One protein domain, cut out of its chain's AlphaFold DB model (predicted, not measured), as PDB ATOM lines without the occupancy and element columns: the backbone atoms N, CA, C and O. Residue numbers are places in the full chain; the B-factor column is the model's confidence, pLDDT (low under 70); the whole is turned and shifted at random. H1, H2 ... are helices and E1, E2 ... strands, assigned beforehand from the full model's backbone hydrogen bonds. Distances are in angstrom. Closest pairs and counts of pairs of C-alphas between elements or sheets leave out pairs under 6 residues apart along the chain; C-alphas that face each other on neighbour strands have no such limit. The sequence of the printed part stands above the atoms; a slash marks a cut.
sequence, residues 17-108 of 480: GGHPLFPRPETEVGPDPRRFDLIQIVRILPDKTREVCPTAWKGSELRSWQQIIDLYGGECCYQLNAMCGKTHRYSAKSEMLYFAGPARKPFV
ATOM      1  N   GLY A  17     123.819 106.384  86.836       68.31
ATOM      2  CA  GLY A  17     125.190 106.456  87.310       68.31
ATOM      3  C   GLY A  17     125.325 105.731  88.638       68.31
ATOM      4  O   GLY A  17     124.974 106.279  89.676       68.31
ATOM      5  N   GLY A  18     125.874 104.514  88.603       84.69
ATOM      6  CA  GLY A  18     126.262 103.792  89.812       84.69
ATOM      7  C   GLY A  18     127.095 104.668  90.754       84.69
ATOM      8  O   GLY A  18     127.732 105.647  90.354       84.69
ATOM      9  N   HIS A  19     127.079 104.326  92.035       92.31
ATOM     10  CA  HIS A  19     127.752 105.130  93.041       92.31
ATOM     11  C   HIS A  19     129.265 105.241  92.742       92.31
ATOM     12  O   HIS A  19     129.926 104.217  92.569       92.31
ATOM     13  N   PRO A  20     129.870 106.442  92.758       93.06
ATOM     14  CA  PRO A  20     131.266 106.654  92.337       93.06
ATOM     15  C   PRO A  20     132.307 105.843  93.131       93.06
ATOM     16  O   PRO A  20     133.346 105.473  92.597       93.06
ATOM     17  N   LEU A  21     132.027 105.539  94.403       95.94
ATOM     18  CA  LEU A  21     132.883 104.689  95.251       95.94
ATOM     19  C   LEU A  21     132.724 103.178  95.014       95.94
ATOM     20  O   LEU A  21     133.521 102.389  95.517       95.94
ATOM     21  N   PHE A  22     131.697 102.776  94.269       95.12
ATOM     22  CA  PHE A  22     131.408 101.391  93.916       95.12
ATOM     23  C   PHE A  22     131.187 101.322  92.405       95.12
ATOM     24  O   PHE A  22     130.057 101.106  91.960       95.12
ATOM     25  N   PRO A  23     132.251 101.550  91.609       91.56
ATOM     26  CA  PRO A  23     132.136 101.543  90.163       91.56
ATOM     27  C   PRO A  23     131.551 100.210  89.702       91.56
ATOM     28  O   PRO A  23     131.898  99.130  90.195       91.56
ATOM     29  N   ARG A  24     130.615 100.299  88.762       89.06
ATOM     30  CA  ARG A  24     130.044  99.114  88.138       89.06
ATOM     31  C   ARG A  24     131.074  98.525  87.178       89.06
ATOM     32  O   ARG A  24     131.763  99.289  86.500       89.06
ATOM     33  N   PRO A  25     131.192  97.193  87.107       87.31
ATOM     34  CA  PRO A  25     131.961  96.583  86.043       87.31
ATOM     35  C   PRO A  25     131.309  96.957  84.711       87.31
ATOM     36  O   PRO A  25     130.084  96.961  84.593       87.31
ATOM     37  N   GLU A  26     132.130  97.253  83.706       86.31
ATOM     38  CA  GLU A  26     131.676  97.702  82.382       86.31
ATOM     39  C   GLU A  26     130.735  96.697  81.690       86.31
ATOM     40  O   GLU A  26     129.994  97.052  80.778       86.31
ATOM     41  N   THR A  27     130.734  95.440  82.141       88.12
ATOM     42  CA  THR A  27     129.874  94.361  81.643       88.12
ATOM     43  C   THR A  27     128.433  94.427  82.153       88.12
ATOM     44  O   THR A  27     127.567  93.736  81.614       88.12
ATOM     45  N   GLU A  28     128.149  95.221  83.186       85.56
ATOM     46  CA  GLU A  28     126.827  95.301  83.799       85.56
ATOM     47  C   GLU A  28     126.002  96.435  83.173       85.56
ATOM     48  O   GLU A  28     126.241  97.618  83.414       85.56
ATOM     49  N   VAL A  29     125.006  96.073  82.362       85.75
ATOM     50  CA  VAL A  29     124.116  97.020  81.669       85.75
ATOM     51  C   VAL A  29     122.777  97.127  82.412       85.75
ATOM     52  O   VAL A  29     122.267  96.134  82.924       85.75
ATOM     53  N   GLY A  30     122.183  98.324  82.463       82.88
ATOM     54  CA  GLY A  30     120.876  98.587  83.094       82.88
ATOM     55  C   GLY A  30     120.973  99.358  84.417       82.88
ATOM     56  O   GLY A  30     122.074  99.762  84.781       82.88
ATOM     57  N   PRO A  31     119.859  99.609  85.128       80.38
ATOM     58  CA  PRO A  31     119.871 100.267  86.439       80.38
ATOM     59  C   PRO A  31     120.704  99.477  87.452       80.38
ATOM     60  O   PRO A  31     120.644  98.248  87.446       80.38
ATOM     61  N   ASP A  32     121.459 100.158  88.319       80.31
ATOM     62  CA  ASP A  32     122.263  99.482  89.342       80.31
ATOM     63  C   ASP A  32     121.337  98.715  90.313       80.31
ATOM     64  O   ASP A  32     120.527  99.331  91.017       80.31
ATOM     65  N   PRO A  33     121.400  97.370  90.369       79.31
ATOM     66  CA  PRO A  33     120.582  96.597  91.296       79.31
ATOM     67  C   PRO A  33     121.033  96.796  92.750       79.31
ATOM     68  O   PRO A  33     120.290  96.459  93.680       79.31
ATOM     69  N   ARG A  34     122.237  97.339  92.974       80.25
ATOM     70  CA  ARG A  34     122.828  97.554  94.294       80.25
ATOM     71  C   ARG A  34     122.241  98.823  94.898       80.25
ATOM     72  O   ARG A  34     122.870  99.871  94.965       80.25
ATOM     73  N   ARG A  35     121.009  98.716  95.392       79.69
ATOM     74  CA  ARG A  35     120.412  99.748  96.245       79.69
ATOM     75  C   ARG A  35     121.067  99.700  97.622       79.69
ATOM     76  O   ARG A  35     120.612  98.970  98.507       79.69
ATOM     77  N   PHE A  36     122.154 100.443  97.792       88.25
ATOM     78  CA  PHE A  36     122.718 100.706  99.107       88.25
ATOM     79  C   PHE A  36     122.536 102.168  99.479       88.25
ATOM     80  O   PHE A  36     122.841 103.073  98.710       88.25
ATOM     81  N   ASP A  37     122.037 102.372 100.691       93.50
ATOM     82  CA  ASP A  37     121.782 103.703 101.235       93.50
ATOM     83  C   ASP A  37     122.898 104.108 102.200       93.50
ATOM     84  O   ASP A  37     123.057 105.290 102.496       93.50
ATOM     85  N   LEU A  38     123.668 103.131 102.698       96.94
ATOM     86  CA  LEU A  38     124.687 103.308 103.722       96.94
ATOM     87  C   LEU A  38     126.042 102.757 103.265       96.94
ATOM     88  O   LEU A  38     126.122 101.743 102.573       96.94
ATOM     89  N   ILE A  39     127.116 103.407 103.702       97.81
ATOM     90  CA  ILE A  39     128.507 103.025 103.473       97.81
ATOM     91  C   ILE A  39     129.199 102.931 104.831       97.81
ATOM     92  O   ILE A  39     129.256 103.899 105.589       97.81
ATOM     93  N   GLN A  40     129.753 101.761 105.131       98.06
ATOM     94  CA  GLN A  40     130.620 101.553 106.283       98.06
ATOM     95  C   GLN A  40     132.080 101.612 105.834       98.06
ATOM     96  O   GLN A  40     132.498 100.879 104.935       98.06
ATOM     97  N   ILE A  41     132.856 102.480 106.477       98.25
ATOM     98  CA  ILE A  41     134.276 102.666 106.181       98.25
ATOM     99  C   ILE A  41     135.089 101.707 107.049       98.25
ATOM    100  O   ILE A  41     134.953 101.688 108.271       98.25
ATOM    101  N   VAL A  42     135.956 100.927 106.418       98.31
ATOM    102  CA  VAL A  42     136.950 100.077 107.069       98.31
ATOM    103  C   VAL A  42     138.327 100.639 106.744       98.31
ATOM    104  O   VAL A  42     138.650 100.876 105.581       98.31
ATOM    105  N   ARG A  43     139.145 100.846 107.770       97.81
ATOM    106  CA  ARG A  43     140.547 101.235 107.649       97.81
ATOM    107  C   ARG A  43     141.430 100.068 108.066       97.81
ATOM    108  O   ARG A  43     141.158  99.413 109.066       97.81
ATOM    109  N   ILE A  44     142.487  99.821 107.308       97.88
ATOM    110  CA  ILE A  44     143.505  98.816 107.600       97.88
ATOM    111  C   ILE A  44     144.829  99.556 107.745       97.88
ATOM    112  O   ILE A  44     145.311 100.216 106.820       97.88
ATOM    113  N   LEU A  45     145.361  99.505 108.957       96.62
ATOM    114  CA  LEU A  45     146.585 100.182 109.351       96.62
ATOM    115  C   LEU A  45     147.830  99.422 108.839       96.62
ATOM    116  O   LEU A  45     147.728  98.251 108.468       96.62
ATOM    117  N   PRO A  46     149.024 100.053 108.810       95.31
ATOM    118  CA  PRO A  46     150.260  99.395 108.360       95.31
ATOM    119  C   PRO A  46     150.658  98.150 109.172       95.31
ATOM    120  O   PRO A  46     151.327  97.261 108.653       95.31
ATOM    121  N   ASP A  47     150.225  98.066 110.430       96.25
ATOM    122  CA  ASP A  47     150.374  96.903 111.316       96.25
ATOM    123  C   ASP A  47     149.337  95.793 111.037       96.25
ATOM    124  O   ASP A  47     149.305  94.785 111.739       96.25
ATOM    125  N   LYS A  48     148.509  95.965 109.997       96.00
ATOM    126  CA  LYS A  48     147.373  95.115 109.610       96.00
ATOM    127  C   LYS A  48     146.204  95.134 110.593       96.00
ATOM    128  O   LYS A  48     145.267  94.349 110.434       96.00
ATOM    129  N   THR A  49     146.200  96.049 111.560       97.19
ATOM    130  CA  THR A  49     145.050  96.241 112.440       97.19
ATOM    131  C   THR A  49     143.886  96.796 111.629       97.19
ATOM    132  O   THR A  49     144.001  97.807 110.929       97.19
ATOM    133  N   ARG A  50     142.746  96.106 111.707       97.81
ATOM    134  CA  ARG A  50     141.509  96.504 111.044       97.81
ATOM    135  C   ARG A  50     140.662  97.322 112.007       97.81
ATOM    136  O   ARG A  50     140.238  96.827 113.044       97.81
ATOM    137  N   GLU A  51     140.344  98.537 111.603       97.44
ATOM    138  CA  GLU A  51     139.448  99.431 112.317       97.44
ATOM    139  C   GLU A  51     138.193  99.664 111.479       97.44
ATOM    140  O   GLU A  51     138.256  99.883 110.267       97.44
ATOM    141  N   VAL A  52     137.033  99.624 112.121       97.56
ATOM    142  CA  VAL A  52     135.752  99.899 111.472       97.56
ATOM    143  C   VAL A  52     135.247 101.235 111.989       97.56
ATOM    144  O   VAL A  52     135.218 101.465 113.197       97.56
ATOM    145  N   CYS A  53     134.861 102.124 111.078       97.25
ATOM    146  CA  CYS A  53     134.244 103.380 111.459       97.25
ATOM    147  C   CYS A  53     132.919 103.087 112.185       97.25
ATOM    148  O   CYS A  53     132.079 102.370 111.630       97.25
ATOM    149  N   PRO A  54     132.704 103.627 113.400       95.94
ATOM    150  CA  PRO A  54     131.466 103.401 114.141       95.94
ATOM    151  C   PRO A  54     130.268 104.082 113.468       95.94
ATOM    152  O   PRO A  54     129.129 103.654 113.642       95.94
ATOM    153  N   THR A  55     130.514 105.126 112.675       95.69
ATOM    154  CA  THR A  55     129.488 105.853 111.930       95.69
ATOM    155  C   THR A  55     129.323 105.250 110.537       95.69
ATOM    156  O   THR A  55     130.257 105.234 109.734       95.69
ATOM    157  N   ALA A  56     128.112 104.783 110.230       96.62
ATOM    158  CA  ALA A  56     127.714 104.483 108.860       96.62
ATOM    159  C   ALA A  56     127.300 105.783 108.156       96.62
ATOM    160  O   ALA A  56     126.478 106.538 108.675       96.62
ATOM    161  N   TRP A  57     127.864 106.033 106.979       97.31
ATOM    162  CA  TRP A  57     127.610 107.232 106.180       97.31
ATOM    163  C   TRP A  57     126.497 106.982 105.179       97.31
ATOM    164  O   TRP A  57     126.401 105.871 104.664       97.31
ATOM    165  N   LYS A  58     125.683 107.985 104.835       96.38
ATOM    166  CA  LYS A  58     124.760 107.805 103.704       96.38
ATOM    167  C   LYS A  58     125.538 107.781 102.392       96.38
ATOM    168  O   LYS A  58     126.457 108.576 102.203       96.38
ATOM    169  N   GLY A  59     125.127 106.934 101.449       94.06
ATOM    170  CA  GLY A  59     125.711 106.910 100.101       94.06
ATOM    171  C   GLY A  59     125.612 108.269  99.394       94.06
ATOM    172  O   GLY A  59     126.512 108.685  98.677       94.06
ATOM    173  N   SER A  60     124.564 109.047  99.670       93.25
ATOM    174  CA  SER A  60     124.444 110.415  99.153       93.25
ATOM    175  C   SER A  60     125.477 111.394  99.733       93.25
ATOM    176  O   SER A  60     125.805 112.379  99.079       93.25
ATOM    177  N   GLU A  61     125.971 111.154 100.951       95.25
ATOM    178  CA  GLU A  61     126.892 112.050 101.667       95.25
ATOM    179  C   GLU A  61     128.359 111.774 101.302       95.25
ATOM    180  O   GLU A  61     129.158 112.705 101.185       95.25
ATOM    181  N   LEU A  62     128.711 110.504 101.080       96.12
ATOM    182  CA  LEU A  62     130.083 110.064 100.838       96.12
ATOM    183  C   LEU A  62     130.263 109.626  99.379       96.12
ATOM    184  O   LEU A  62     130.075 108.464  99.037       96.12
ATOM    185  N   ARG A  63     130.648 110.560  98.506       95.12
ATOM    186  CA  ARG A  63     130.702 110.372  97.043       95.12
ATOM    187  C   ARG A  63     132.124 110.282  96.482       95.12
ATOM    188  O   ARG A  63     132.287 109.997  95.301       95.12
ATOM    189  N   SER A  64     133.165 110.524  97.276       96.75
ATOM    190  CA  SER A  64     134.548 110.484  96.782       96.75
ATOM    191  C   SER A  64     135.542 109.979  97.820       96.75
ATOM    192  O   SER A  64     135.361 110.160  99.024       96.75
ATOM    193  N   TRP A  65     136.626 109.369  97.339       97.06
ATOM    194  CA  TRP A  65     137.734 108.950  98.194       97.06
ATOM    195  C   TRP A  65     138.399 110.147  98.869       97.06
ATOM    196  O   TRP A  65     138.779 110.053 100.031       97.06
ATOM    197  N   GLN A  66     138.439 111.300  98.194       97.06
ATOM    198  CA  GLN A  66     138.966 112.534  98.769       97.06
ATOM    199  C   GLN A  66     138.195 112.957 100.026       97.06
ATOM    200  O   GLN A  66     138.824 113.271 101.027       97.06
ATOM    201  N   GLN A  67     136.860 112.861 100.035       96.56
ATOM    202  CA  GLN A  67     136.066 113.148 101.240       96.56
ATOM    203  C   GLN A  67     136.437 112.229 102.412       96.56
ATOM    204  O   GLN A  67     136.516 112.689 103.549       96.56
ATOM    205  N   ILE A  68     136.694 110.943 102.151       97.12
ATOM    206  CA  ILE A  68     137.127 109.993 103.188       97.12
ATOM    207  C   ILE A  68     138.485 110.417 103.759       97.12
ATOM    208  O   ILE A  68     138.652 110.430 104.978       97.12
ATOM    209  N   ILE A  69     139.425 110.804 102.895       97.00
ATOM    210  CA  ILE A  69     140.764 111.263 103.292       97.00
ATOM    211  C   ILE A  69     140.680 112.577 104.075       97.00
ATOM    212  O   ILE A  69     141.347 112.742 105.095       97.00
ATOM    213  N   ASP A  70     139.825 113.507 103.658       96.25
ATOM    214  CA  ASP A  70     139.649 114.789 104.340       96.25
ATOM    215  C   ASP A  70     139.060 114.591 105.750       96.25
ATOM    216  O   ASP A  70     139.488 115.245 106.710       96.25
ATOM    217  N   LEU A  71     138.127 113.645 105.900       95.88
ATOM    218  CA  LEU A  71     137.491 113.303 107.175       95.88
ATOM    219  C   LEU A  71     138.413 112.509 108.109       95.88
ATOM    220  O   LEU A  71     138.481 112.820 109.298       95.88
ATOM    221  N   TYR A  72     139.135 111.513 107.586       96.88
ATOM    222  CA  TYR A  72     139.817 110.497 108.399       96.88
ATOM    223  C   TYR A  72     141.342 110.437 108.236       96.88
ATOM    224  O   TYR A  72     142.004 109.685 108.956       96.88
ATOM    225  N   GLY A  73     141.913 111.268 107.369       96.44
ATOM    226  CA  GLY A  73     143.335 111.270 107.034       96.44
ATOM    227  C   GLY A  73     143.719 110.205 106.002       96.44
ATOM    228  O   GLY A  73     142.871 109.524 105.431       96.44
ATOM    229  N   GLY A  74     145.021 110.090 105.742       95.25
ATOM    230  CA  GLY A  74     145.631 109.104 104.847       95.25
ATOM    231  C   GLY A  74     146.527 108.115 105.598       95.25
ATOM    232  O   GLY A  74     146.230 107.720 106.718       95.25
ATOM    233  N   GLU A  75     147.619 107.685 104.972       95.88
ATOM    234  CA  GLU A  75     148.632 106.753 105.502       95.88
ATOM    235  C   GLU A  75     148.093 105.373 105.929       95.88
ATOM    236  O   GLU A  75     148.578 104.744 106.874       95.88
ATOM    237  N   CYS A  76     147.067 104.881 105.238       97.12
ATOM    238  CA  CYS A  76     146.471 103.567 105.479       97.12
ATOM    239  C   CYS A  76     145.722 103.053 104.240       97.12
ATOM    240  O   CYS A  76     145.485 103.805 103.289       97.12
ATOM    241  N   CYS A  77     145.368 101.762 104.240       98.19
ATOM    242  CA  CYS A  77     144.472 101.210 103.225       98.19
ATOM    243  C   CYS A  77     143.019 101.405 103.695       98.19
ATOM    244  O   CYS A  77     142.678 101.067 104.830       98.19
ATOM    245  N   TYR A  78     142.149 101.916 102.828       98.38
ATOM    246  CA  TYR A  78     140.712 101.998 103.078       98.38
ATOM    247  C   TYR A  78     139.953 100.983 102.226       98.38
ATOM    248  O   TYR A  78     140.330 100.684 101.094       98.38
ATOM    249  N   GLN A  79     138.856 100.477 102.779       98.31
ATOM    250  CA  GLN A  79     137.895  99.619 102.106       98.31
ATOM    251  C   GLN A  79     136.482  99.993 102.549       98.31
ATOM    252  O   GLN A  79     136.234 100.255 103.722       98.31
ATOM    253  N   LEU A  80     135.541 100.012 101.615       98.25
ATOM    254  CA  LEU A  80     134.168 100.432 101.854       98.25
ATOM    255  C   LEU A  80     133.231  99.244 101.716       98.25
ATOM    256  O   LEU A  80     133.312  98.487 100.750       98.25
ATOM    257  N   ASN A  81     132.312  99.108 102.663       97.75
ATOM    258  CA  ASN A  81     131.237  98.129 102.604       97.75
ATOM    259  C   ASN A  81     129.916  98.867 102.364       97.75
ATOM    260  O   ASN A  81     129.495  99.681 103.185       97.75
ATOM    261  N   ALA A  82     129.253  98.573 101.252       97.00
ATOM    262  CA  ALA A  82     127.933  99.096 100.931       97.00
ATOM    263  C   ALA A  82     126.846  98.280 101.643       97.00
ATOM    264  O   ALA A  82     126.802  97.050 101.527       97.00
ATOM    265  N   MET A  83     125.932  98.957 102.335       96.50
ATOM    266  CA  MET A  83     124.837  98.360 103.098       96.50
ATOM    267  C   MET A  83     123.480  98.912 102.645       96.50
ATOM    268  O   MET A  83     123.299 100.114 102.450       96.50
ATOM    269  N   CYS A  84     122.488  98.033 102.520       93.75
ATOM    270  CA  CYS A  84     121.104  98.443 102.281       93.75
ATOM    271  C   CYS A  84     120.543  99.130 103.535       93.75
ATOM    272  O   CYS A  84     120.548  98.522 104.604       93.75
ATOM    273  N   GLY A  85     120.014 100.353 103.429       90.38
ATOM    274  CA  GLY A  85     119.521 101.104 104.590       90.38
ATOM    275  C   GLY A  85     118.292 100.475 105.242       90.38
ATOM    276  O   GLY A  85     118.105 100.599 106.445       90.38
ATOM    277  N   LYS A  86     117.475  99.744 104.473       91.38
ATOM    278  CA  LYS A  86     116.277  99.058 104.995       91.38
ATOM    279  C   LYS A  86     116.587  97.740 105.701       91.38
ATOM    280  O   LYS A  86     115.916  97.386 106.662       91.38
ATOM    281  N   THR A  87     117.543  96.969 105.183       93.12
ATOM    282  CA  THR A  87     117.807  95.598 105.665       93.12
ATOM    283  C   THR A  87     119.107  95.469 106.446       93.12
ATOM    284  O   THR A  87     119.348  94.416 107.031       93.12
ATOM    285  N   HIS A  88     119.955  96.500 106.420       91.00
ATOM    286  CA  HIS A  88     121.325  96.499 106.936       91.00
ATOM    287  C   HIS A  88     122.193  95.344 106.409       91.00
ATOM    288  O   HIS A  88     123.223  95.017 106.992       91.00
ATOM    289  N   ARG A  89     121.807  94.721 105.288       93.44
ATOM    290  CA  ARG A  89     122.601  93.672 104.644       93.44
ATOM    291  C   ARG A  89     123.684  94.286 103.768       93.44
ATOM    292  O   ARG A  89     123.429  95.255 103.049       93.44
ATOM    293  N   TYR A  90     124.871  93.686 103.809       93.94
ATOM    294  CA  TYR A  90     125.965  94.022 102.904       93.94
ATOM    295  C   TYR A  90     125.596  93.640 101.472       93.94
ATOM    296  O   TYR A  90     125.117  92.536 101.218       93.94
ATOM    297  N   SER A  91     125.804  94.572 100.550       93.19
ATOM    298  CA  SER A  91     125.427  94.439  99.139       93.19
ATOM    299  C   SER A  91     126.631  94.485  98.204       93.19
ATOM    300  O   SER A  91     126.636  93.801  97.185       93.19
ATOM    301  N   ALA A  92     127.664  95.253  98.554       94.31
ATOM    302  CA  ALA A  92     128.893  95.351  97.781       94.31
ATOM    303  C   ALA A  92     130.080  95.735  98.669       94.31
ATOM    304  O   ALA A  92     129.919  96.226  99.790       94.31
ATOM    305  N   LYS A  93     131.283  95.521  98.141       96.31
ATOM    306  CA  LYS A  93     132.550  95.879  98.772       96.31
ATOM    307  C   LYS A  93     133.419  96.599  97.751       96.31
ATOM    308  O   LYS A  93     133.496  96.144  96.613       96.31
ATOM    309  N   SER A  94     134.040  97.707  98.136       96.75
ATOM    310  CA  SER A  94     135.009  98.377  97.277       96.75
ATOM    311  C   SER A  94     136.331  97.613  97.267       96.75
ATOM    312  O   SER A  94     136.630  96.796  98.151       96.75
ATOM    313  N   GLU A  95     137.168  97.952  96.297       96.19
ATOM    314  CA  GLU A  95     138.584  97.616  96.348       96.19
ATOM    315  C   GLU A  95     139.249  98.227  97.588       96.19
ATOM    316  O   GLU A  95     138.760  99.203  98.171       96.19
ATOM    317  N   MET A  96     140.355  97.608  97.999       97.31
ATOM    318  CA  MET A  96     141.207  98.102  99.072       97.31
ATOM    319  C   MET A  96     142.272  99.021  98.475       97.31
ATOM    320  O   MET A  96     143.136  98.569  97.721       97.31
ATOM    321  N   LEU A  97     142.212 100.305  98.814       97.62
ATOM    322  CA  LEU A  97     143.067 101.332  98.221       97.62
ATOM    323  C   LEU A  97     143.951 101.981  99.284       97.62
ATOM    324  O   LEU A  97     143.452 102.390 100.333       97.62
ATOM    325  N   TYR A  98     145.255 102.080  99.009       97.44
ATOM    326  CA  TYR A  98     146.182 102.859  99.824       97.44
ATOM    327  C   TYR A  98     146.070 104.334  99.470       97.44
ATOM    328  O   TYR A  98     146.182 104.706  98.299       97.44
ATOM    329  N   PHE A  99     145.955 105.176 100.490       96.75
ATOM    330  CA  PHE A  99     146.009 106.619 100.314       96.75
ATOM    331  C   PHE A  99     147.169 107.188 101.114       96.75
ATOM    332  O   PHE A  99     147.145 107.187 102.343       96.75
ATOM    333  N   ALA A 100     148.182 107.701 100.420       94.94
ATOM    334  CA  ALA A 100     149.158 108.598 101.027       94.94
ATOM    335  C   ALA A 100     148.475 109.947 101.302       94.94
ATOM    336  O   ALA A 100     147.631 110.380 100.517       94.94
ATOM    337  N   GLY A 101     148.798 110.619 102.406       89.31
ATOM    338  CA  GLY A 101     148.108 111.863 102.723       89.31
ATOM    339  C   GLY A 101     148.344 112.377 104.137       89.31
ATOM    340  O   GLY A 101     149.290 111.946 104.791       89.31
ATOM    341  N   PRO A 102     147.506 113.321 104.601       93.00
ATOM    342  CA  PRO A 102     147.643 113.916 105.924       93.00
ATOM    343  C   PRO A 102     147.575 112.853 107.022       93.00
ATOM    344  O   PRO A 102     146.948 111.806 106.844       93.00
ATOM    345  N   ALA A 103     148.181 113.155 108.170       92.81
ATOM    346  CA  ALA A 103     148.194 112.253 109.312       92.81
ATOM    347  C   ALA A 103     146.781 111.743 109.642       92.81
ATOM    348  O   ALA A 103     145.794 112.490 109.600       92.81
ATOM    349  N   ARG A 104     146.699 110.451 109.970       94.19
ATOM    350  CA  ARG A 104     145.446 109.776 110.321       94.19
ATOM    351  C   ARG A 104     144.709 110.517 111.427       94.19
ATOM    352  O   ARG A 104     145.278 110.819 112.475       94.19
ATOM    353  N   LYS A 105     143.407 110.700 111.233       95.94
ATOM    354  CA  LYS A 105     142.480 111.153 112.271       95.94
ATOM    355  C   LYS A 105     141.796 109.933 112.903       95.94
ATOM    356  O   LYS A 105     141.565 108.931 112.214       95.94
ATOM    357  N   PRO A 106     141.493 109.950 114.210       93.75
ATOM    358  CA  PRO A 106     140.724 108.878 114.837       93.75
ATOM    359  C   PRO A 106     139.309 108.815 114.242       93.75
ATOM    360  O   PRO A 106     138.739 109.839 113.876       93.75
ATOM    361  N   PHE A 107     138.735 107.610 114.132       92.88
ATOM    362  CA  PHE A 107     137.351 107.453 113.661       92.88
ATOM    363  C   PHE A 107     136.337 108.064 114.625       92.88
ATOM    364  O   PHE A 107     135.336 108.635 114.198       92.88
ATOM    365  N   VAL A 108     136.605 107.935 115.922       81.94
ATOM    366  CA  VAL A 108     135.849 108.617 116.961       81.94
ATOM    367  C   VAL A 108     136.397 110.030 117.019       81.94
ATOM    368  O   VAL A 108     137.459 110.277 117.590       81.94
TER     369      VAL A 108
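AT A GLANCE: This is residues 17 to 108 of the 480 residues of an uncharacterized protein of Polyangium fumosum (UniProt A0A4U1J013). In a domain with little regular structure, a strongly twisted sheet of five strands has one short helix, H1, across one face, and a long loop within residues 17 to 37 reaches past one end. The printed part has 92 residues, 33 in named elements, ordered E1 E2 H1 E3 E4 E5, mixed in class, the sheet antiparallel. It is compact, with a radius of gyration of the C-alphas of 13.4 A and spans of 40 by 27 by 22 A.

HOW THE PARTS SIT: E3, residues 76 to 83, has E1, residues 38 to 44, on one side (N 40 and O 81, 2.9 A), and on the other side E4, residues 90 to 93 (N 82 and O 92, 2.8 A), and E5, residues 97 to 99 (N 78 and O 97, 2.9 A). E2, residues 50 to 52, forms a hairpin with E1 (N 43 and O 51, 2.8 A); these pairs are within hydrogen-bond range. H1, residues 65 to 72, with every O i to N i+4 pair in range, is on the sheet at a height of 9.5 A, only just over E3 alone, E1 and E5 having 2 of its C-alphas each.

IN THESE COORDINATES: E1 runs 19.7 A from C-alpha 38 at (124.687, 103.308, 103.722), E3 22.4 A, H1 10.5 A; E5 ends at C-alpha 99, (146.009, 106.619, 100.314).

THE WHOLE: The C-alphas farthest apart, Gly 30 and Asp 47, are 40.9 A apart. The printed part has no cut, E2 to H1 is a long link, and residue 17 has pLDDT under 70.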